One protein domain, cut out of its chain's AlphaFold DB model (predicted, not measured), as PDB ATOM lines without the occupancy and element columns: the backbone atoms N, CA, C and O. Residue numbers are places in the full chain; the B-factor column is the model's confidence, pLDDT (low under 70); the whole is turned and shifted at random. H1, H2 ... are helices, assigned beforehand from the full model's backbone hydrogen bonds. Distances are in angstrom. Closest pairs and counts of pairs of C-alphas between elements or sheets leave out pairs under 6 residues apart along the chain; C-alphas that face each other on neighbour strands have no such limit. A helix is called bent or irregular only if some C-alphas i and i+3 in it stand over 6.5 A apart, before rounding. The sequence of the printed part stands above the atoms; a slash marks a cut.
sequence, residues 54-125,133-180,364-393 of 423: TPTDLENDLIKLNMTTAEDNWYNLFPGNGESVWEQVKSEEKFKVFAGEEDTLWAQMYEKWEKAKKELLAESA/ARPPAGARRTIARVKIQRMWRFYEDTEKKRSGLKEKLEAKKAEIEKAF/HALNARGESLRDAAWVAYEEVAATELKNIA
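Overview. This is residues 54 to 125, 133 to 180 and 364 to 393 of the 423 residues of an uncharacterized protein of Trypanosoma congolense (strain IL3000) (UniProt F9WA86). Two long helices, H6 and H7, lie side by side running opposite ways, and the shorter H1 joins them as a three-helix bundle. H5 crosses H1 on the side away from H6 and H7, and the short helices H2, H3 and H4 with their links make a small head beyond the bundle, H3 packing on H5; residues 166 to 180 of H6 stick out as an arm. The printed part has 150 residues with seven named helices, H1 to H7 in chain order, and no named strand; the class is all helix. The whole is loose, with a radius of gyration of the C-alphas of 18.3 A, and elongated, spanning 65 by 40 by 28 A.

Along the chain. H1 covers residues 56 to 69, 20.4 A long, with C-alpha 56 at (55.413, 137.752, 20.374). H2 is residues 72 to 75, H3 residues 86 to 89 and H4 residues 93 to 98. H5, residues 103 to 125, measures 32.5 A and has a kink of 39 degrees near residue 110. H4 and H5 are irregular: C-alphas 94 and 97 are 7.1 A apart, and C-alphas 108 and 111 are 7.4 A apart. H6, residues 139 to 180, measures 61.0 A and begins with C-alpha 139 at (40.202, 133.344, -5.821). H7, residues 364 to 393, measures 42.1 A, has a kink of 35 degrees near residue 382 and ends with C-alpha 393 at (23.737, 136.645, 7.649).

Arrangement. H1 is the hub, touching H5, H6 and H7. H1, H6 and H7 form an up and down bundle, each running against the one before it in the chain. H1 touches residues 141 to 152 of H6 alone, opposite ways at a shallow tilt of 17 degrees; the closest C-alphas, of Thr 69 and Arg 145, are 5.1 A apart. H6 and H7 touch, opposite ways at a shallow tilt of 25 degrees, closest at the C-alphas of Ile 148 and Ala 377, 4.9 A. H1 touches residues 112 to 120 of H5 alone, about perpendicular at 80 degrees, closest at the C-alphas of Lys 64 and Ala 116, 5.7 A. H3 touches H5, closest at the C-alphas of Trp 86 and Ala 107, 5.6 A. H2 touches no helix but is near H1, and H4 touches no helix. Every O i to N i+4 pair is within hydrogen-bond range in H1 and H6, against 17 of 19 in H5, 22 of 26 in H7 and 0 of 2 in H4, where 2 of 3 O i to N i+3 pairs are; H2 and H3 are too short for an O i to N i+4 pair.

Size, cuts and confidence. The C-alphas of Ala 179 and Ala 393, the two farthest apart, are 66.3 A apart. Residues 126 to 132 and 181 to 363 are not printed; the gaps are 11.1 A between C-alphas 125 and 133 and 26.4 A between C-alphas 180 and 364. Of the links that are printed whole, none is long. Mean pLDDT of the printed part is 87.0, with residues 54 to 56, 99 to 103 and 386 to 393 under 70.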
ATOM      1  N   THR A  54      60.873 141.912  20.038       61.03
ATOM      2  CA  THR A  54      59.596 141.864  19.295       61.03
ATOM      3  C   THR A  54      58.466 141.483  20.231       61.03
ATOM      4  O   THR A  54      58.626 140.568  21.047       61.03
ATOM      5  N   PRO A  55      57.291 142.103  20.064       66.94
ATOM      6  CA  PRO A  55      56.062 141.556  20.611       66.94
ATOM      7  C   PRO A  55      55.780 140.178  19.995       66.94
ATOM      8  O   PRO A  55      55.561 140.067  18.789       66.94
ATOM      9  N   THR A  56      55.757 139.121  20.812       65.12
ATOM     10  CA  THR A  56      55.413 137.752  20.374       65.12
ATOM     11  C   THR A  56      54.062 137.685  19.669       65.12
ATOM     12  O   THR A  56      53.864 136.862  18.779       65.12
ATOM     13  N   ASP A  57      53.148 138.574  20.041       78.69
ATOM     14  CA  ASP A  57      51.791 138.629  19.507       78.69
ATOM     15  C   ASP A  57      51.787 139.042  18.030       78.69
ATOM     16  O   ASP A  57      51.035 138.489  17.237       78.69
ATOM     17  N   LEU A  58      52.708 139.919  17.621       86.06
ATOM     18  CA  LEU A  58      52.802 140.397  16.243       86.06
ATOM     19  C   LEU A  58      53.192 139.266  15.280       86.06
ATOM     20  O   LEU A  58      52.534 139.060  14.257       86.06
ATOM     21  N   GLU A  59      54.242 138.511  15.615       89.81
ATOM     22  CA  GLU A  59      54.659 137.363  14.805       89.81
ATOM     23  C   GLU A  59      53.547 136.308  14.742       89.81
ATOM     24  O   GLU A  59      53.224 135.807  13.662       89.81
ATOM     25  N   ASN A  60      52.942 135.993  15.890       91.12
ATOM     26  CA  ASN A  60      51.888 134.987  15.984       91.12
ATOM     27  C   ASN A  60      50.663 135.362  15.140       91.12
ATOM     28  O   ASN A  60      50.135 134.496  14.439       91.12
ATOM     29  N   ASP A  61      50.246 136.630  15.148       92.81
ATOM     30  CA  ASP A  61      49.146 137.120  14.315       92.81
ATOM     31  C   ASP A  61      49.441 136.890  12.835       92.81
ATOM     32  O   ASP A  61      48.653 136.270  12.124       92.81
ATOM     33  N   LEU A  62      50.614 137.316  12.364       94.31
ATOM     34  CA  LEU A  62      51.008 137.132  10.970       94.31
ATOM     35  C   LEU A  62      51.039 135.650  10.558       94.31
ATOM     36  O   LEU A  62      50.611 135.306   9.450       94.31
ATOM     37  N   ILE A  63      51.491 134.762  11.450       94.56
ATOM     38  CA  ILE A  63      51.469 133.314  11.219       94.56
ATOM     39  C   ILE A  63      50.029 132.801  11.107       94.56
ATOM     40  O   ILE A  63      49.720 132.070  10.162       94.56
ATOM     41  N   LYS A  64      49.137 133.191  12.024       95.25
ATOM     42  CA  LYS A  64      47.720 132.797  12.003       95.25
ATOM     43  C   LYS A  64      47.003 133.311  10.758       95.25
ATOM     44  O   LYS A  64      46.291 132.550  10.103       95.25
ATOM     45  N   LEU A  65      47.236 134.559  10.361       95.69
ATOM     46  CA  LEU A  65      46.678 135.144   9.136       95.69
ATOM     47  C   LEU A  65      47.163 134.399   7.882       95.69
ATOM     48  O   LEU A  65      46.377 134.088   6.981       95.69
ATOM     49  N   ASN A  66      48.450 134.050   7.823       95.38
ATOM     50  CA  ASN A  66      48.990 133.256   6.721       95.38
ATOM     51  C   ASN A  66      48.400 131.834   6.710       95.38
ATOM     52  O   ASN A  66      48.026 131.325   5.655       95.38
ATOM     53  N   MET A  67      48.251 131.203   7.878       95.06
ATOM     54  CA  MET A  67      47.715 129.848   8.009       95.06
ATOM     55  C   MET A  67      46.224 129.755   7.662       95.06
ATOM     56  O   MET A  67      45.812 128.847   6.940       95.06
ATOM     57  N   THR A  68      45.405 130.702   8.114       94.38
ATOM     58  CA  THR A  68      43.966 130.740   7.800       94.38
ATOM     59  C   THR A  68      43.706 130.977   6.318       94.38
ATOM     60  O   THR A  68      42.763 130.423   5.755       94.38
ATOM     61  N   THR A  69      44.563 131.742   5.642       95.50
ATOM     62  CA  THR A  69      44.450 131.985   4.197       95.50
ATOM     63  C   THR A  69      45.179 130.951   3.335       95.50
ATOM     64  O   THR A  69      45.002 130.951   2.114       95.50
ATOM     65  N   ALA A  70      45.941 130.034   3.943       95.50
ATOM     66  CA  ALA A  70      46.678 128.982   3.252       95.50
ATOM     67  C   ALA A  70      45.772 128.045   2.439       95.50
ATOM     68  O   ALA A  70      44.570 127.909   2.684       95.50
ATOM     69  N   GLU A  71      46.363 127.358   1.464       94.19
ATOM     70  CA  GLU A  71      45.679 126.301   0.714       94.19
ATOM     71  C   GLU A  71      45.370 125.099   1.607       94.19
ATOM     72  O   GLU A  71      46.101 124.822   2.555       94.19
ATOM     73  N   ASP A  72      44.296 124.370   1.292       93.88
ATOM     74  CA  ASP A  72      43.836 123.241   2.112       93.88
ATOM     75  C   ASP A  72      44.936 122.177   2.254       93.88
ATOM     76  O   ASP A  72      45.170 121.678   3.350       93.88
ATOM     77  N   ASN A  73      45.670 121.894   1.172       92.19
ATOM     78  CA  ASN A  73      46.762 120.922   1.184       92.19
ATOM     79  C   ASN A  73      47.879 121.318   2.156       92.19
ATOM     80  O   ASN A  73      48.334 120.471   2.915       92.19
ATOM     81  N   TRP A  74      48.284 122.593   2.170       92.75
ATOM     82  CA  TRP A  74      49.311 123.077   3.095       92.75
ATOM     83  C   TRP A  74      48.785 123.131   4.532       92.75
ATOM     84  O   TRP A  74      49.438 122.638   5.446       92.75
ATOM     85  N   TYR A  75      47.567 123.646   4.734       93.56
ATOM     86  CA  TYR A  75      46.919 123.694   6.047       93.56
ATOM     87  C   TYR A  75      46.827 122.301   6.685       93.56
ATOM     88  O   TYR A  75      47.021 122.153   7.889       93.56
ATOM     89  N   ASN A  76      46.564 121.266   5.886       92.56
ATOM     90  CA  ASN A  76      46.414 119.883   6.341       92.56
ATOM     91  C   ASN A  76      47.738 119.140   6.589       92.56
ATOM     92  O   ASN A  76      47.696 118.012   7.074       92.56
ATOM     93  N   LEU A  77      48.899 119.750   6.321       91.38
ATOM     94  CA  LEU A  77      50.197 119.166   6.691       91.38
ATOM     95  C   LEU A  77      50.389 119.087   8.213       91.38
ATOM     96  O   LEU A  77      51.065 118.183   8.706       91.38
ATOM     97  N   PHE A  78      49.770 120.014   8.939       93.06
ATOM     98  CA  PHE A  78      49.886 120.190  10.385       93.06
ATOM     99  C   PHE A  78      48.742 119.456  11.100       93.06
ATOM    100  O   PHE A  78      47.586 119.667  10.726       93.06
ATOM    101  N   PRO A  79      48.977 118.582  12.090       90.19
ATOM    102  CA  PRO A  79      47.891 117.971  12.859       90.19
ATOM    103  C   PRO A  79      47.130 118.971  13.747       90.19
ATOM    104  O   PRO A  79      45.927 118.800  13.941       90.19
ATOM    105  N   GLY A  80      47.780 120.028  14.241       90.12
ATOM    106  CA  GLY A  80      47.189 120.985  15.183       90.12
ATOM    107  C   GLY A  80      47.070 120.457  16.619       90.12
ATOM    108  O   GLY A  80      46.214 120.920  17.372       90.12
ATOM    109  N   ASN A  81      47.904 119.491  17.006       88.19
ATOM    110  CA  ASN A  81      48.029 119.018  18.389       88.19
ATOM    111  C   ASN A  81      49.004 119.888  19.214       88.19
ATOM    112  O   ASN A  81      48.907 119.931  20.446       88.19
ATOM    113  N   GLY A  82      49.882 120.649  18.546       80.50
ATOM    114  CA  GLY A  82      50.888 121.522  19.171       80.50
ATOM    115  C   GLY A  82      52.085 120.790  19.773       80.50
ATOM    116  O   GLY A  82      52.802 121.388  20.565       80.50
ATOM    117  N   GLU A  83      52.257 119.509  19.461       84.38
ATOM    118  CA  GLU A  83      53.300 118.636  20.016       84.38
ATOM    119  C   GLU A  83      54.242 118.101  18.930       84.38
ATOM    120  O   GLU A  83      55.343 117.644  19.233       84.38
ATOM    121  N   SER A  84      53.835 118.159  17.659       87.12
ATOM    122  CA  SER A  84      54.673 117.736  16.541       87.12
ATOM    123  C   SER A  84      55.847 118.697  16.322       87.12
ATOM    124  O   SER A  84      55.660 119.902  16.170       87.12
ATOM    125  N   VAL A  85      57.060 118.141  16.242       88.81
ATOM    126  CA  VAL A  85      58.308 118.875  15.963       88.81
ATOM    127  C   VAL A  85      58.911 118.443  14.627       88.81
ATOM    128  O   VAL A  85      58.769 117.282  14.228       88.81
ATOM    129  N   TRP A  86      59.606 119.359  13.939       89.19
ATOM    130  CA  TRP A  86      60.109 119.134  12.572       89.19
ATOM    131  C   TRP A  86      60.956 117.866  12.454       89.19
ATOM    132  O   TRP A  86      60.745 117.049  11.559       89.19
ATOM    133  N   GLU A  87      61.863 117.653  13.407       87.06
ATOM    134  CA  GLU A  87      62.784 116.513  13.420       87.06
ATOM    135  C   GLU A  87      62.083 115.150  13.395       87.06
ATOM    136  O   GLU A  87      62.618 114.192  12.836       87.06
ATOM    137  N   GLN A  88      60.880 115.058  13.964       88.12
ATOM    138  CA  GLN A  88      60.107 113.816  13.982       88.12
ATOM    139  C   GLN A  88      59.391 113.581  12.651       88.12
ATOM    140  O   GLN A  88      59.307 112.445  12.185       88.12
ATOM    141  N   VAL A  89      58.899 114.650  12.023       87.44
ATOM    142  CA  VAL A  89      57.999 114.547  10.870       87.44
ATOM    143  C   VAL A  89      58.709 114.690   9.525       87.44
ATOM    144  O   VAL A  89      58.185 114.224   8.519       87.44
ATOM    145  N   LYS A  90      59.912 115.277   9.467       86.31
ATOM    146  CA  LYS A  90      60.608 115.600   8.204       86.31
ATOM    147  C   LYS A  90      60.886 114.400   7.294       86.31
ATOM    148  O   LYS A  90      61.073 114.556   6.092       86.31
ATOM    149  N   SER A  91      60.904 113.192   7.864       85.88
ATOM    150  CA  SER A  91      61.091 111.937   7.124       85.88
ATOM    151  C   SER A  91      59.797 111.357   6.535       85.88
ATOM    152  O   SER A  91      59.858 110.452   5.695       85.88
ATOM    153  N   GLU A  92      58.629 111.865   6.941       88.31
ATOM    154  CA  GLU A  92      57.338 111.430   6.412       88.31
ATOM    155  C   GLU A  92      57.205 111.788   4.928       88.31
ATOM    156  O   GLU A  92      57.644 112.845   4.473       88.31
ATOM    157  N   GLU A  93      56.525 110.927   4.166       87.00
ATOM    158  CA  GLU A  93      56.402 111.054   2.707       87.00
ATOM    159  C   GLU A  93      55.889 112.432   2.262       87.00
ATOM    160  O   GLU A  93      56.411 113.018   1.316       87.00
ATOM    161  N   LYS A  94      54.913 112.990   2.991       85.31
ATOM    162  CA  LYS A  94      54.307 114.297   2.692       85.31
ATOM    163  C   LYS A  94      55.271 115.485   2.853       85.31
ATOM    164  O   LYS A  94      54.981 116.553   2.322       85.31
ATOM    165  N   PHE A  95      56.395 115.306   3.554       85.12
ATOM    166  CA  PHE A  95      57.403 116.347   3.782       85.12
ATOM    167  C   PHE A  95      58.671 116.178   2.940       85.12
ATOM    168  O   PHE A  95      59.436 117.131   2.804       85.12
ATOM    169  N   LYS A  96      58.867 115.026   2.284       78.44
ATOM    170  CA  LYS A  96      60.057 114.761   1.453       78.44
ATOM    171  C   LYS A  96      60.262 115.767   0.318       78.44
ATOM    172  O   LYS A  96      61.398 115.999  -0.081       78.44
ATOM    173  N   VAL A  97      59.191 116.389  -0.183       77.44
ATOM    174  CA  VAL A  97      59.271 117.418  -1.235       77.44
ATOM    175  C   VAL A  97      59.941 118.719  -0.757       77.44
ATOM    176  O   VAL A  97      60.387 119.505  -1.586       77.44
ATOM    177  N   PHE A  98      60.060 118.927   0.560       74.31
ATOM    178  CA  PHE A  98      60.614 120.144   1.169       74.31
ATOM    179  C   PHE A  98      62.040 119.966   1.736       74.31
ATOM    180  O   PHE A  98      62.646 120.925   2.203       74.31
ATOM    181  N   ALA A  99      62.617 118.760   1.658       62.25
ATOM    182  CA  ALA A  99      63.864 118.390   2.345       62.25
ATOM    183  C   ALA A  99      65.180 118.899   1.695       62.25
ATOM    184  O   ALA A  99      66.255 118.624   2.218       62.25
ATOM    185  N   GLY A 100      65.137 119.583   0.539       61.00
ATOM    186  CA  GLY A 100      66.325 119.846  -0.302       61.00
ATOM    187  C   GLY A 100      66.931 121.263  -0.285       61.00
ATOM    188  O   GLY A 100      68.142 121.393  -0.418       61.00
ATOM    189  N   GLU A 101      66.136 122.325  -0.123       49.03
ATOM    190  CA  GLU A 101      66.614 123.733  -0.166       49.03
ATOM    191  C   GLU A 101      66.023 124.603   0.965       49.03
ATOM    192  O   GLU A 101      66.411 125.752   1.163       49.03
ATOM    193  N   GLU A 102      65.102 124.029   1.738       53.94
ATOM    194  CA  GLU A 102      64.160 124.716   2.629       53.94
ATOM    195  C   GLU A 102      64.209 124.174   4.071       53.94
ATOM    196  O   GLU A 102      63.475 124.644   4.943       53.94
ATOM    197  N   ASP A 103      65.101 123.214   4.337       58.94
ATOM    198  CA  ASP A 103      65.182 122.468   5.599       58.94
ATOM    199  C   ASP A 103      65.473 123.396   6.797       58.94
ATOM    200  O   ASP A 103      65.086 123.106   7.923       58.94
ATOM    201  N   THR A 104      66.057 124.580   6.560       71.38
ATOM    202  CA  THR A 104      66.239 125.614   7.592       71.38
ATOM    203  C   THR A 104      64.962 126.399   7.892       71.38
ATOM    204  O   THR A 104      64.744 126.734   9.053       71.38
ATOM    205  N   LEU A 105      64.118 126.700   6.898       79.06
ATOM    206  CA  LEU A 105      62.861 127.429   7.108       79.06
ATOM    207  C   LEU A 105      61.824 126.521   7.766       79.06
ATOM    208  O   LEU A 105      61.193 126.928   8.737       79.06
ATOM    209  N   TRP A 106      61.681 125.287   7.275       85.56
ATOM    210  CA  TRP A 106      60.797 124.305   7.898       85.56
ATOM    211  C   TRP A 106      61.249 123.984   9.321       85.56
ATOM    212  O   TRP A 106      60.419 124.035  10.225       85.56
ATOM    213  N   ALA A 107      62.550 123.794   9.565       85.44
ATOM    214  CA  ALA A 107      63.059 123.632  10.928       85.44
ATOM    215  C   ALA A 107      62.749 124.832  11.839       85.44
ATOM    216  O   ALA A 107      62.432 124.639  13.007       85.44
ATOM    217  N   GLN A 108      62.803 126.064  11.323       85.12
ATOM    218  CA  GLN A 108      62.525 127.273  12.111       85.12
ATOM    219  C   GLN A 108      61.032 127.510  12.371       85.12
ATOM    220  O   GLN A 108      60.663 128.058  13.410       85.12
ATOM    221  N   MET A 109      60.176 127.149  11.416       88.25
ATOM    222  CA  MET A 109      58.782 127.591  11.398       88.25
ATOM    223  C   MET A 109      57.771 126.490  11.694       88.25
ATOM    224  O   MET A 109      56.664 126.818  12.116       88.25
ATOM    225  N   TYR A 110      58.118 125.211  11.510       91.88
ATOM    226  CA  TYR A 110      57.169 124.102  11.639       91.88
ATOM    227  C   TYR A 110      56.441 124.106  12.981       91.88
ATOM    228  O   TYR A 110      55.216 124.053  13.018       91.88
ATOM    229  N   GLU A 111      57.181 124.242  14.078       92.44
ATOM    230  CA  GLU A 111      56.607 124.263  15.426       92.44
ATOM    231  C   GLU A 111      55.710 125.488  15.646       92.44
ATOM    232  O   GLU A 111      54.662 125.387  16.283       92.44
ATOM    233  N   LYS A 112      56.065 126.643  15.061       91.94
ATOM    234  CA  LYS A 112      55.220 127.843  15.120       91.94
ATOM    235  C   LYS A 112      53.930 127.659  14.318       91.94
ATOM    236  O   LYS A 112      52.866 128.068  14.775       91.94
ATOM    237  N   TRP A 113      54.003 127.026  13.148       94.50
ATOM    238  CA  TRP A 113      52.832 126.671  12.344       94.50
ATOM    239  C   TRP A 113      51.941 125.661  13.072       94.50
ATOM    240  O   TRP A 113      50.733 125.862  13.160       94.50
ATOM    241  N   GLU A 114      52.522 124.623  13.660       94.69
ATOM    242  CA  GLU A 114      51.795 123.605  14.418       94.69
ATOM    243  C   GLU A 114      51.079 124.203  15.640       94.69
ATOM    244  O   GLU A 114      49.889 123.955  15.863       94.69
ATOM    245  N   LYS A 115      51.769 125.082  16.379       94.00
ATOM    246  CA  LYS A 115      51.178 125.864  17.469       94.00
ATOM    247  C   LYS A 115      50.045 126.763  16.973       94.00
ATOM    248  O   LYS A 115      48.961 126.745  17.553       94.00
ATOM    249  N   ALA A 116      50.257 127.512  15.890       94.62
ATOM    250  CA  ALA A 116      49.222 128.369  15.323       94.62
ATOM    251  C   ALA A 116      47.989 127.555  14.913       94.62
ATOM    252  O   ALA A 116      46.869 127.957  15.218       94.62
ATOM    253  N   LYS A 117      48.167 126.375  14.307       95.56
ATOM    254  CA  LYS A 117      47.041 125.507  13.950       95.56
ATOM    255  C   LYS A 117      46.266 125.042  15.175       95.56
ATOM    256  O   LYS A 117      45.039 125.070  15.149       95.56
ATOM    257  N   LYS A 118      46.958 124.635  16.241       95.56
ATOM    258  CA  LYS A 118      46.315 124.268  17.510       95.56
ATOM    259  C   LYS A 118      45.458 125.404  18.055       95.56
ATOM    260  O   LYS A 118      44.312 125.175  18.432       95.56
ATOM    261  N   GLU A 119      46.003 126.618  18.083       93.50
ATOM    262  CA  GLU A 119      45.289 127.801  18.572       93.50
ATOM    263  C   GLU A 119      44.061 128.116  17.708       93.50
ATOM    264  O   GLU A 119      42.984 128.348  18.247       93.50
ATOM    265  N   LEU A 120      44.181 128.018  16.381       93.38
ATOM    266  CA  LEU A 120      43.059 128.195  15.453       93.38
ATOM    267  C   LEU A 120      41.968 127.126  15.628       93.38
ATOM    268  O   LEU A 120      40.779 127.428  15.538       93.38
ATOM    269  N   LEU A 121      42.349 125.867  15.880       92.94
ATOM    270  CA  LEU A 121      41.392 124.790  16.149       92.94
ATOM    271  C   LEU A 121      40.665 125.011  17.479       92.94
ATOM    272  O   LEU A 121      39.446 124.841  17.533       92.94
ATOM    273  N   ALA A 122      41.386 125.419  18.524       91.50
ATOM    274  CA  ALA A 122      40.794 125.747  19.816       91.50
ATOM    275  C   ALA A 122      39.787 126.897  19.687       91.50
ATOM    276  O   ALA A 122      38.641 126.751  20.103       91.50
ATOM    277  N   GLU A 123      40.172 127.982  19.012       88.75
ATOM    278  CA  GLU A 123      39.286 129.115  18.745       88.75
ATOM    279  C   GLU A 123      38.041 128.669  17.967       88.75
ATOM    280  O   GLU A 123      36.916 129.031  18.315       88.75
ATOM    281  N   SER A 124      38.211 127.823  16.944       85.00
ATOM    282  CA  SER A 124      37.100 127.325  16.125       85.00
ATOM    283  C   SER A 124      36.067 126.506  16.908       85.00
ATOM    284  O   SER A 124      34.908 126.460  16.499       85.00
ATOM    285  N   ALA A 125      36.470 125.895  18.027       86.38
ATOM    286  CA  ALA A 125      35.598 125.104  18.892       86.38
ATOM    287  C   ALA A 125      34.743 125.958  19.845       86.38
ATOM    288  O   ALA A 125      33.744 125.469  20.369       86.38
ATOM    289  N   ALA A 133      38.850 133.320  11.774       88.81
ATOM    290  CA  ALA A 133      38.021 132.460  10.923       88.81
ATOM    291  C   ALA A 133      38.720 132.093   9.598       88.81
ATOM    292  O   ALA A 133      39.209 132.961   8.872       88.81
ATOM    293  N   ARG A 134      38.712 130.813   9.218       90.44
ATOM    294  CA  ARG A 134      39.264 130.382   7.929       90.44
ATOM    295  C   ARG A 134      38.334 130.773   6.766       90.44
ATOM    296  O   ARG A 134      37.223 130.246   6.707       90.44
ATOM    297  N   PRO A 135      38.764 131.614   5.800       90.31
ATOM    298  CA  PRO A 135      37.918 131.989   4.667       90.31
ATOM    299  C   PRO A 135      37.652 130.806   3.714       90.31
ATOM    300  O   PRO A 135      38.483 129.887   3.603       90.31
ATOM    301  N   PRO A 136      36.540 130.834   2.958       89.12
ATOM    302  CA  PRO A 136      36.176 129.771   2.031       89.12
ATOM    303  C   PRO A 136      37.183 129.684   0.883       89.12
ATOM    304  O   PRO A 136      37.830 130.666   0.502       89.12
ATOM    305  N   ALA A 137      37.314 128.492   0.308       90.25
ATOM    306  CA  ALA A 137      38.192 128.280  -0.833       90.25
ATOM    307  C   ALA A 137      37.733 129.100  -2.048       90.25
ATOM    308  O   ALA A 137      36.560 129.096  -2.414       90.25
ATOM    309  N   GLY A 138      38.668 129.808  -2.687       90.25
ATOM    310  CA  GLY A 138      38.392 130.576  -3.897       90.25
ATOM    311  C   GLY A 138      39.425 131.663  -4.184       90.25
ATOM    312  O   GLY A 138      40.325 131.923  -3.385       90.25
ATOM    313  N   ALA A 139      39.260 132.339  -5.325       92.25
ATOM    314  CA  ALA A 139      40.202 133.344  -5.821       92.25
ATOM    315  C   ALA A 139      40.475 134.475  -4.814       92.25
ATOM    316  O   ALA A 139      41.610 134.926  -4.689       92.25
ATOM    317  N   ARG A 140      39.456 134.903  -4.055       91.50
ATOM    318  CA  ARG A 140      39.614 135.942  -3.027       91.50
ATOM    319  C   ARG A 140      40.577 135.508  -1.923       91.50
ATOM    320  O   ARG A 140      41.513 136.246  -1.632       91.50
ATOM    321  N   ARG A 141      40.410 134.294  -1.378       94.00
ATOM    322  CA  ARG A 141      41.328 133.729  -0.376       94.00
ATOM    323  C   ARG A 141      42.752 133.635  -0.918       94.00
ATOM    324  O   ARG A 141      43.686 134.017  -0.224       94.00
ATOM    325  N   THR A 142      42.920 133.205  -2.169       94.44
ATOM    326  CA  THR A 142      44.239 133.153  -2.821       94.44
ATOM    327  C   THR A 142      44.882 134.537  -2.934       94.44
ATOM    328  O   THR A 142      46.069 134.682  -2.657       94.44
ATOM    329  N   ILE A 143      44.115 135.571  -3.292       94.62
ATOM    330  CA  ILE A 143      44.618 136.951  -3.363       94.62
ATOM    331  C   ILE A 143      45.040 137.451  -1.975       94.62
ATOM    332  O   ILE A 143      46.136 138.000  -1.841       94.62
ATOM    333  N   ALA A 144      44.218 137.230  -0.943       95.50
ATOM    334  CA  ALA A 144      44.556 137.586   0.435       95.50
ATOM    335  C   ALA A 144      45.831 136.875   0.906       95.50
ATOM    336  O   ALA A 144      46.744 137.533   1.398       95.50
ATOM    337  N   ARG A 145      45.953 135.567   0.643       95.94
ATOM    338  CA  ARG A 145      47.162 134.781   0.929       95.94
ATOM    339  C   ARG A 145      48.406 135.412   0.312       95.94
ATOM    340  O   ARG A 145      49.398 135.595   1.005       95.94
ATOM    341  N   VAL A 146      48.366 135.781  -0.969       96.25
ATOM    342  CA  VAL A 146      49.516 136.410  -1.647       96.25
ATOM    343  C   VAL A 146      49.884 137.752  -1.005       96.25
ATOM    344  O   VAL A 146      51.070 138.036  -0.820       96.25
ATOM    345  N   LYS A 147      48.893 138.576  -0.635       97.19
ATOM    346  CA  LYS A 147      49.132 139.841   0.080       97.19
ATOM    347  C   LYS A 147      49.778 139.594   1.450       97.19
ATOM    348  O   LYS A 147      50.800 140.209   1.745       97.19
ATOM    349  N   ILE A 148      49.236 138.670   2.242       97.00
ATOM    350  CA  ILE A 148      49.736 138.327   3.582       97.00
ATOM    351  C   ILE A 148      51.149 137.742   3.503       97.00
ATOM    352  O   ILE A 148      52.031 138.184   4.229       97.00
ATOM    353  N   GLN A 149      51.421 136.841   2.555       94.38
ATOM    354  CA  GLN A 149      52.768 136.304   2.318       94.38
ATOM    355  C   GLN A 149      53.773 137.394   1.931       94.38
ATOM    356  O   GLN A 149      54.947 137.321   2.292       94.38
ATOM    357  N   ARG A 150      53.335 138.434   1.212       95.69
ATOM    358  CA  ARG A 150      54.186 139.595   0.931       95.69
ATOM    359  C   ARG A 150      54.482 140.400   2.198       95.69
ATOM    360  O   ARG A 150      55.624 140.820   2.364       95.69
ATOM    361  N   MET A 151      53.494 140.601   3.073       96.50
ATOM    362  CA  MET A 151      53.704 141.273   4.363       96.50
ATOM    363  C   MET A 151      54.638 140.461   5.264       96.50
ATOM    364  O   MET A 151      55.569 141.034   5.820       96.50
ATOM    365  N   TRP A 152      54.474 139.134   5.307       92.75
ATOM    366  CA  TRP A 152      55.369 138.212   6.013       92.75
ATOM    367  C   TRP A 152      56.830 138.396   5.593       92.75
ATOM    368  O   TRP A 152      57.688 138.618   6.436       92.75
ATOM    369  N   ARG A 153      57.122 138.416   4.287       92.38
ATOM    370  CA  ARG A 153      58.499 138.609   3.793       92.38
ATOM    371  C   ARG A 153      59.109 139.946   4.217       92.38
ATOM    372  O   ARG A 153      60.295 140.021   4.525       92.38
ATOM    373  N   PHE A 154      58.319 141.021   4.207       94.31
ATOM    374  CA  PHE A 154      58.790 142.319   4.694       94.31
ATOM    375  C   PHE A 154      58.965 142.339   6.211       94.31
ATOM    376  O   PHE A 154      59.845 143.044   6.709       94.31
ATOM    377  N   TYR A 155      58.145 141.579   6.930       93.06
ATOM    378  CA  TYR A 155      58.256 141.422   8.368       93.06
ATOM    379  C   TYR A 155      59.531 140.655   8.723       93.06
ATOM    380  O   TYR A 155      60.309 141.144   9.528       93.06
ATOM    381  N   GLU A 156      59.840 139.559   8.029       90.12
ATOM    382  CA  GLU A 156      61.095 138.816   8.206       90.12
ATOM    383  C   GLU A 156      62.340 139.689   7.982       90.12
ATOM    384  O   GLU A 156      63.301 139.600   8.742       90.12
ATOM    385  N   ASP A 157      62.345 140.552   6.959       91.94
ATOM    386  CA  ASP A 157      63.434 141.524   6.750       91.94
ATOM    387  C   ASP A 157      63.533 142.537   7.902       91.94
ATOM    388  O   ASP A 157      64.629 142.881   8.349       91.94
ATOM    389  N   THR A 158      62.386 142.991   8.409       92.19
ATOM    390  CA  THR A 158      62.310 143.919   9.546       92.19
ATOM    391  C   THR A 158      62.840 143.258  10.821       92.19
ATOM    392  O   THR A 158      63.646 143.851  11.533       92.19
ATOM    393  N   GLU A 159      62.479 142.000  11.062       88.38
ATOM    394  CA  GLU A 159      62.932 141.207  12.202       88.38
ATOM    395  C   GLU A 159      64.424 140.894  12.156       88.38
ATOM    396  O   GLU A 159      65.110 141.020  13.169       88.38
ATOM    397  N   LYS A 160      64.971 140.573  10.978       88.88
ATOM    398  CA  LYS A 160      66.422 140.404  10.806       88.88
ATOM    399  C   LYS A 160      67.183 141.671  11.190       88.88
ATOM    400  O   LYS A 160      68.168 141.593  11.923       88.88
ATOM    401  N   LYS A 161      66.709 142.837  10.741       91.00
ATOM    402  CA  LYS A 161      67.302 144.137  11.098       91.00
ATOM    403  C   LYS A 161      67.204 144.404  12.593       91.00
ATOM    404  O   LYS A 161      68.197 144.778  13.206       91.00
ATOM    405  N   ARG A 162      66.041 144.151  13.192       87.62
ATOM    406  CA  ARG A 162      65.820 144.345  14.626       87.62
ATOM    407  C   ARG A 162      66.688 143.407  15.474       87.62
ATOM    408  O   ARG A 162      67.233 143.851  16.477       87.62
ATOM    409  N   SER A 163      66.869 142.148  15.071       86.75
ATOM    410  CA  SER A 163      67.772 141.208  15.755       86.75
ATOM    411  C   SER A 163      69.225 141.680  15.703       86.75
ATOM    412  O   SER A 163      69.888 141.708  16.736       86.75
ATOM    413  N   GLY A 164      69.708 142.107  14.531       89.00
ATOM    414  CA  GLY A 164      71.061 142.660  14.402       89.00
ATOM    415  C   GLY A 164      71.248 143.945  15.215       89.00
ATOM    416  O   GLY A 164      72.280 144.135  15.854       89.00
ATOM    417  N   LEU A 165      70.227 144.805  15.253       90.12
ATOM    418  CA  LEU A 165      70.242 146.014  16.071       90.12
ATOM    419  C   LEU A 165      70.238 145.689  17.570       90.12
ATOM    420  O   LEU A 165      70.981 146.308  18.319       90.12
ATOM    421  N   LYS A 166      69.476 144.681  18.013       89.12
ATOM    422  CA  LYS A 166      69.500 144.206  19.403       89.12
ATOM    423  C   LYS A 166      70.906 143.786  19.830       89.12
ATOM    424  O   LYS A 166      71.371 144.221  20.875       89.12
ATOM    425  N   GLU A 167      71.589 142.976  19.025       89.94
ATOM    426  CA  GLU A 167      72.969 142.561  19.312       89.94
ATOM    427  C   GLU A 167      73.921 143.761  19.392       89.94
ATOM    428  O   GLU A 167      74.758 143.832  20.291       89.94
ATOM    429  N   LYS A 168      73.755 144.737  18.490       90.94
ATOM    430  CA  LYS A 168      74.533 145.981  18.479       90.94
ATOM    431  C   LYS A 168      74.315 146.815  19.748       90.94
ATOM    432  O   LYS A 168      75.290 147.246  20.359       90.94
ATOM    433  N   LEU A 169      73.061 146.994  20.165       92.00
ATOM    434  CA  LEU A 169      72.690 147.739  21.371       92.00
ATOM    435  C   LEU A 169      73.228 147.066  22.646       92.00
ATOM    436  O   LEU A 169      73.782 147.744  23.507       92.00
ATOM    437  N   GLU A 170      73.135 145.736  22.754       92.38
ATOM    438  CA  GLU A 170      73.702 144.977  23.884       92.38
ATOM    439  C   GLU A 170      75.234 145.081  23.933       92.38
ATOM    440  O   GLU A 170      75.815 145.276  25.004       92.38
ATOM    441  N   ALA A 171      75.902 145.022  22.776       93.94
ATOM    442  CA  ALA A 171      77.345 145.226  22.699       93.94
ATOM    443  C   ALA A 171      77.744 146.641  23.154       93.94
ATOM    444  O   ALA A 171      78.657 146.787  23.970       93.94
ATOM    445  N   LYS A 172      77.026 147.679  22.701       94.56
ATOM    446  CA  LYS A 172      77.252 149.063  23.148       94.56
ATOM    447  C   LYS A 172      77.024 149.233  24.641       94.56
ATOM    448  O   LYS A 172      77.863 149.832  25.310       94.56
ATOM    449  N   LYS A 173      75.932 148.680  25.180       95.19
ATOM    450  CA  LYS A 173      75.665 148.678  26.623       95.19
ATOM    451  C   LYS A 173      76.853 148.105  27.395       95.19
ATOM    452  O   LYS A 173      77.342 148.756  28.317       95.19
ATOM    453  N   ALA A 174      77.362 146.943  26.985       95.81
ATOM    454  CA  ALA A 174      78.519 146.324  27.624       95.81
ATOM    455  C   ALA A 174      79.783 147.205  27.539       95.81
ATOM    456  O   ALA A 174      80.554 147.280  28.497       95.81
ATOM    457  N   GLU A 175      80.002 147.910  26.424       97.19
ATOM    458  CA  GLU A 175      81.114 148.857  26.293       97.19
ATOM    459  C   GLU A 175      80.979 150.089  27.199       97.19
ATOM    460  O   GLU A 175      81.979 150.516  27.785       97.19
ATOM    461  N   ILE A 176      79.769 150.639  27.347       97.81
ATOM    462  CA  ILE A 176      79.487 151.761  28.257       97.81
ATOM    463  C   ILE A 176      79.740 151.325  29.703       97.81
ATOM    464  O   ILE A 176      80.453 152.003  30.444       97.81
ATOM    465  N   GLU A 177      79.217 150.165  30.103       96.81
ATOM    466  CA  GLU A 177      79.416 149.614  31.446       96.81
ATOM    467  C   GLU A 177      80.899 149.352  31.733       96.81
ATOM    468  O   GLU A 177      81.394 149.706  32.808       96.81
ATOM    469  N   LYS A 178      81.642 148.825  30.755       97.69
ATOM    470  CA  LYS A 178      83.096 148.656  30.857       97.69
ATOM    471  C   LYS A 178      83.811 149.996  31.045       97.69
ATOM    472  O   LYS A 178      84.706 150.101  31.885       97.69
ATOM    473  N   ALA A 179      83.424 151.027  30.297       98.44
ATOM    474  CA  ALA A 179      83.993 152.362  30.441       98.44
ATOM    475  C   ALA A 179      83.703 152.953  31.836       98.44
ATOM    476  O   ALA A 179      84.607 153.483  32.484       98.44
ATOM    477  N   PHE A 180      82.490 152.776  32.365       98.38
ATOM    478  CA  PHE A 180      82.144 153.161  33.739       98.38
ATOM    479  C   PHE A 180      82.968 152.415  34.794       98.38
ATOM    480  O   PHE A 180      83.480 153.039  35.727       98.38
ATOM    481  N   HIS A 364      62.918 152.028  17.268       86.31
ATOM    482  CA  HIS A 364      61.542 152.536  17.239       86.31
ATOM    483  C   HIS A 364      60.904 152.451  15.844       86.31
ATOM    484  O   HIS A 364      59.768 151.986  15.709       86.31
ATOM    485  N   ALA A 365      61.626 152.867  14.802       89.94
ATOM    486  CA  ALA A 365      61.124 152.834  13.431       89.94
ATOM    487  C   ALA A 365      60.880 151.400  12.929       89.94
ATOM    488  O   ALA A 365      59.889 151.143  12.240       89.94
ATOM    489  N   LEU A 366      61.751 150.454  13.290       90.81
ATOM    490  CA  LEU A 366      61.596 149.042  12.936       90.81
ATOM    491  C   LEU A 366      60.376 148.410  13.616       90.81
ATOM    492  O   LEU A 366      59.641 147.673  12.961       90.81
ATOM    493  N   ASN A 367      60.101 148.746  14.878       87.31
ATOM    494  CA  ASN A 367      58.905 148.253  15.567       87.31
ATOM    495  C   ASN A 367      57.615 148.789  14.946       87.31
ATOM    496  O   ASN A 367      56.727 148.006  14.615       87.31
ATOM    497  N   ALA A 368      57.546 150.098  14.684       89.69
ATOM    498  CA  ALA A 368      56.398 150.699  14.005       89.69
ATOM    499  C   ALA A 368      56.176 150.089  12.608       89.69
ATOM    500  O   ALA A 368      55.042 149.876  12.172       89.69
ATOM    501  N   ARG A 369      57.263 149.755  11.900       92.56
ATOM    502  CA  ARG A 369      57.194 149.042  10.621       92.56
ATOM    503  C   ARG A 369      56.636 147.630  10.785       92.56
ATOM    504  O   ARG A 369      55.811 147.229   9.968       92.56
ATOM    505  N   GLY A 370      57.063 146.889  11.806       91.88
ATOM    506  CA  GLY A 370      56.506 145.575  12.126       91.88
ATOM    507  C   GLY A 370      54.996 145.647  12.361       91.88
ATOM    508  O   GLY A 370      54.243 144.892  11.745       91.88
ATOM    509  N   GLU A 371      54.547 146.585  13.198       91.31
ATOM    510  CA  GLU A 371      53.124 146.784  13.507       91.31
ATOM    511  C   GLU A 371      52.328 147.138  12.248       91.31
ATOM    512  O   GLU A 371      51.309 146.517  11.959       91.31
ATOM    513  N   SER A 372      52.843 148.052  11.421       94.69
ATOM    514  CA  SER A 372      52.205 148.419  10.153       94.69
ATOM    515  C   SER A 372      52.071 147.236   9.185       94.69
ATOM    516  O   SER A 372      51.075 147.137   8.466       94.69
ATOM    517  N   LEU A 373      53.047 146.323   9.157       95.69
ATOM    518  CA  LEU A 373      52.989 145.116   8.328       95.69
ATOM    519  C   LEU A 373      51.952 144.115   8.841       95.69
ATOM    520  O   LEU A 373      51.233 143.525   8.029       95.69
ATOM    521  N   ARG A 374      51.843 143.955  10.165       94.06
ATOM    522  CA  ARG A 374      50.768 143.179  10.798       94.06
ATOM    523  C   ARG A 374      49.404 143.759  10.436       94.06
ATOM    524  O   ARG A 374      48.544 143.028   9.957       94.06
ATOM    525  N   ASP A 375      49.225 145.065  10.580       93.94
ATOM    526  CA  ASP A 375      47.950 145.728  10.299       93.94
ATOM    527  C   ASP A 375      47.575 145.624   8.807       93.94
ATOM    528  O   ASP A 375      46.425 145.363   8.455       93.94
ATOM    529  N   ALA A 376      48.550 145.731   7.898       95.88
ATOM    530  CA  ALA A 376      48.323 145.517   6.468       95.88
ATOM    531  C   ALA A 376      47.926 144.066   6.134       95.88
ATOM    532  O   ALA A 376      47.118 143.833   5.227       95.88
ATOM    533  N   ALA A 377      48.477 143.081   6.852       96.25
ATOM    534  CA  ALA A 377      48.071 141.685   6.720       96.25
ATOM    535  C   ALA A 377      46.644 141.467   7.242       96.25
ATOM    536  O   ALA A 377      45.863 140.779   6.580       96.25
ATOM    537  N   TRP A 378      46.289 142.104   8.360       94.69
ATOM    538  CA  TRP A 378      44.926 142.123   8.889       94.69
ATOM    539  C   TRP A 378      43.933 142.677   7.874       94.69
ATOM    540  O   TRP A 378      42.961 142.000   7.555       94.69
ATOM    541  N   VAL A 379      44.216 143.828   7.259       94.38
ATOM    542  CA  VAL A 379      43.350 144.401   6.212       94.38
ATOM    543  C   VAL A 379      43.147 143.418   5.052       94.38
ATOM    544  O   VAL A 379      42.023 143.217   4.589       94.38
ATOM    545  N   ALA A 380      44.214 142.760   4.587       94.44
ATOM    546  CA  ALA A 380      44.111 141.773   3.511       94.44
ATOM    547  C   ALA A 380      43.272 140.544   3.903       94.44
ATOM    548  O   ALA A 380      42.585 139.968   3.056       94.44
ATOM    549  N   TYR A 381      43.332 140.138   5.168       94.50
ATOM    550  CA  TYR A 381      42.523 139.057   5.717       94.50
ATOM    551  C   TYR A 381      41.049 139.464   5.880       94.50
ATOM    552  O   TYR A 381      40.153 138.739   5.444       94.50
ATOM    553  N   GLU A 382      40.770 140.643   6.432       89.88
ATOM    554  CA  GLU A 382      39.411 141.144   6.658       89.88
ATOM    555  C   GLU A 382      38.613 141.292   5.356       89.88
ATOM    556  O   GLU A 382      37.420 140.978   5.324       89.88
ATOM    557  N   GLU A 383      39.270 141.676   4.252       87.81
ATOM    558  CA  GLU A 383      38.676 141.720   2.904       87.81
ATOM    559  C   GLU A 383      38.008 140.394   2.497       87.81
ATOM    560  O   GLU A 383      37.056 140.388   1.706       87.81
ATOM    561  N   VAL A 384      38.498 139.264   3.020       87.75
ATOM    562  CA  VAL A 384      38.003 137.923   2.689       87.75
ATOM    563  C   VAL A 384      37.221 137.274   3.826       87.75
ATOM    564  O   VAL A 384      36.268 136.545   3.546       87.75
ATOM    565  N   ALA A 385      37.534 137.603   5.080       80.38
ATOM    566  CA  ALA A 385      36.799 137.153   6.259       80.38
ATOM    567  C   ALA A 385      35.412 137.817   6.370       80.38
ATOM    568  O   ALA A 385      34.423 137.153   6.680       80.38
ATOM    569  N   ALA A 386      35.277 139.099   6.005       62.19
ATOM    570  CA  ALA A 386      33.994 139.813   6.029       62.19
ATOM    571  C   ALA A 386      32.952 139.249   5.041       62.19
ATOM    572  O   ALA A 386      31.744 139.465   5.201       62.19
ATOM    573  N   THR A 387      33.395 138.507   4.020       52.84
ATOM    574  CA  THR A 387      32.497 137.797   3.099       52.84
ATOM    575  C   THR A 387      31.719 136.681   3.800       52.84
ATOM    576  O   THR A 387      30.556 136.471   3.470       52.84
ATOM    577  N   GLU A 388      32.304 136.031   4.810       49.19
ATOM    578  CA  GLU A 388      31.651 134.982   5.603       49.19
ATOM    579  C   GLU A 388      30.575 135.559   6.528       49.19
ATOM    580  O   GLU A 388      29.453 135.066   6.529       49.19
ATOM    581  N   LEU A 389      30.832 136.674   7.224       47.81
ATOM    582  CA  LEU A 389      29.812 137.318   8.069       47.81
ATOM    583  C   LEU A 389      28.574 137.755   7.266       47.81
ATOM    584  O   LEU A 389      27.444 137.614   7.737       47.81
ATOM    585  N   LYS A 390      28.761 138.248   6.034       44.66
ATOM    586  CA  LYS A 390      27.645 138.602   5.140       44.66
ATOM    587  C   LYS A 390      26.934 137.374   4.567       44.66
ATOM    588  O   LYS A 390      25.713 137.408   4.443       44.66
ATOM    589  N   ASN A 391      27.656 136.297   4.255       41.91
ATOM    590  CA  ASN A 391      27.071 135.061   3.729       41.91
ATOM    591  C   ASN A 391      26.334 134.251   4.810       41.91
ATOM    592  O   ASN A 391      25.261 133.722   4.534       41.91
ATOM    593  N   ILE A 392      26.833 134.229   6.051       44.25
ATOM    594  CA  ILE A 392      26.144 133.662   7.221       44.25
ATOM    595  C   ILE A 392      24.863 134.461   7.506       44.25
ATOM    596  O   ILE A 392      23.796 133.874   7.676       44.25
ATOM    597  N   ALA A 393      24.922 135.799   7.478       39.75
ATOM    598  CA  ALA A 393      23.737 136.645   7.649       39.75
ATOM    599  C   ALA A 393      22.704 136.472   6.515       39.75
ATOM    600  O   ALA A 393      21.499 136.493   6.772       39.75
TER     601      ALA A 393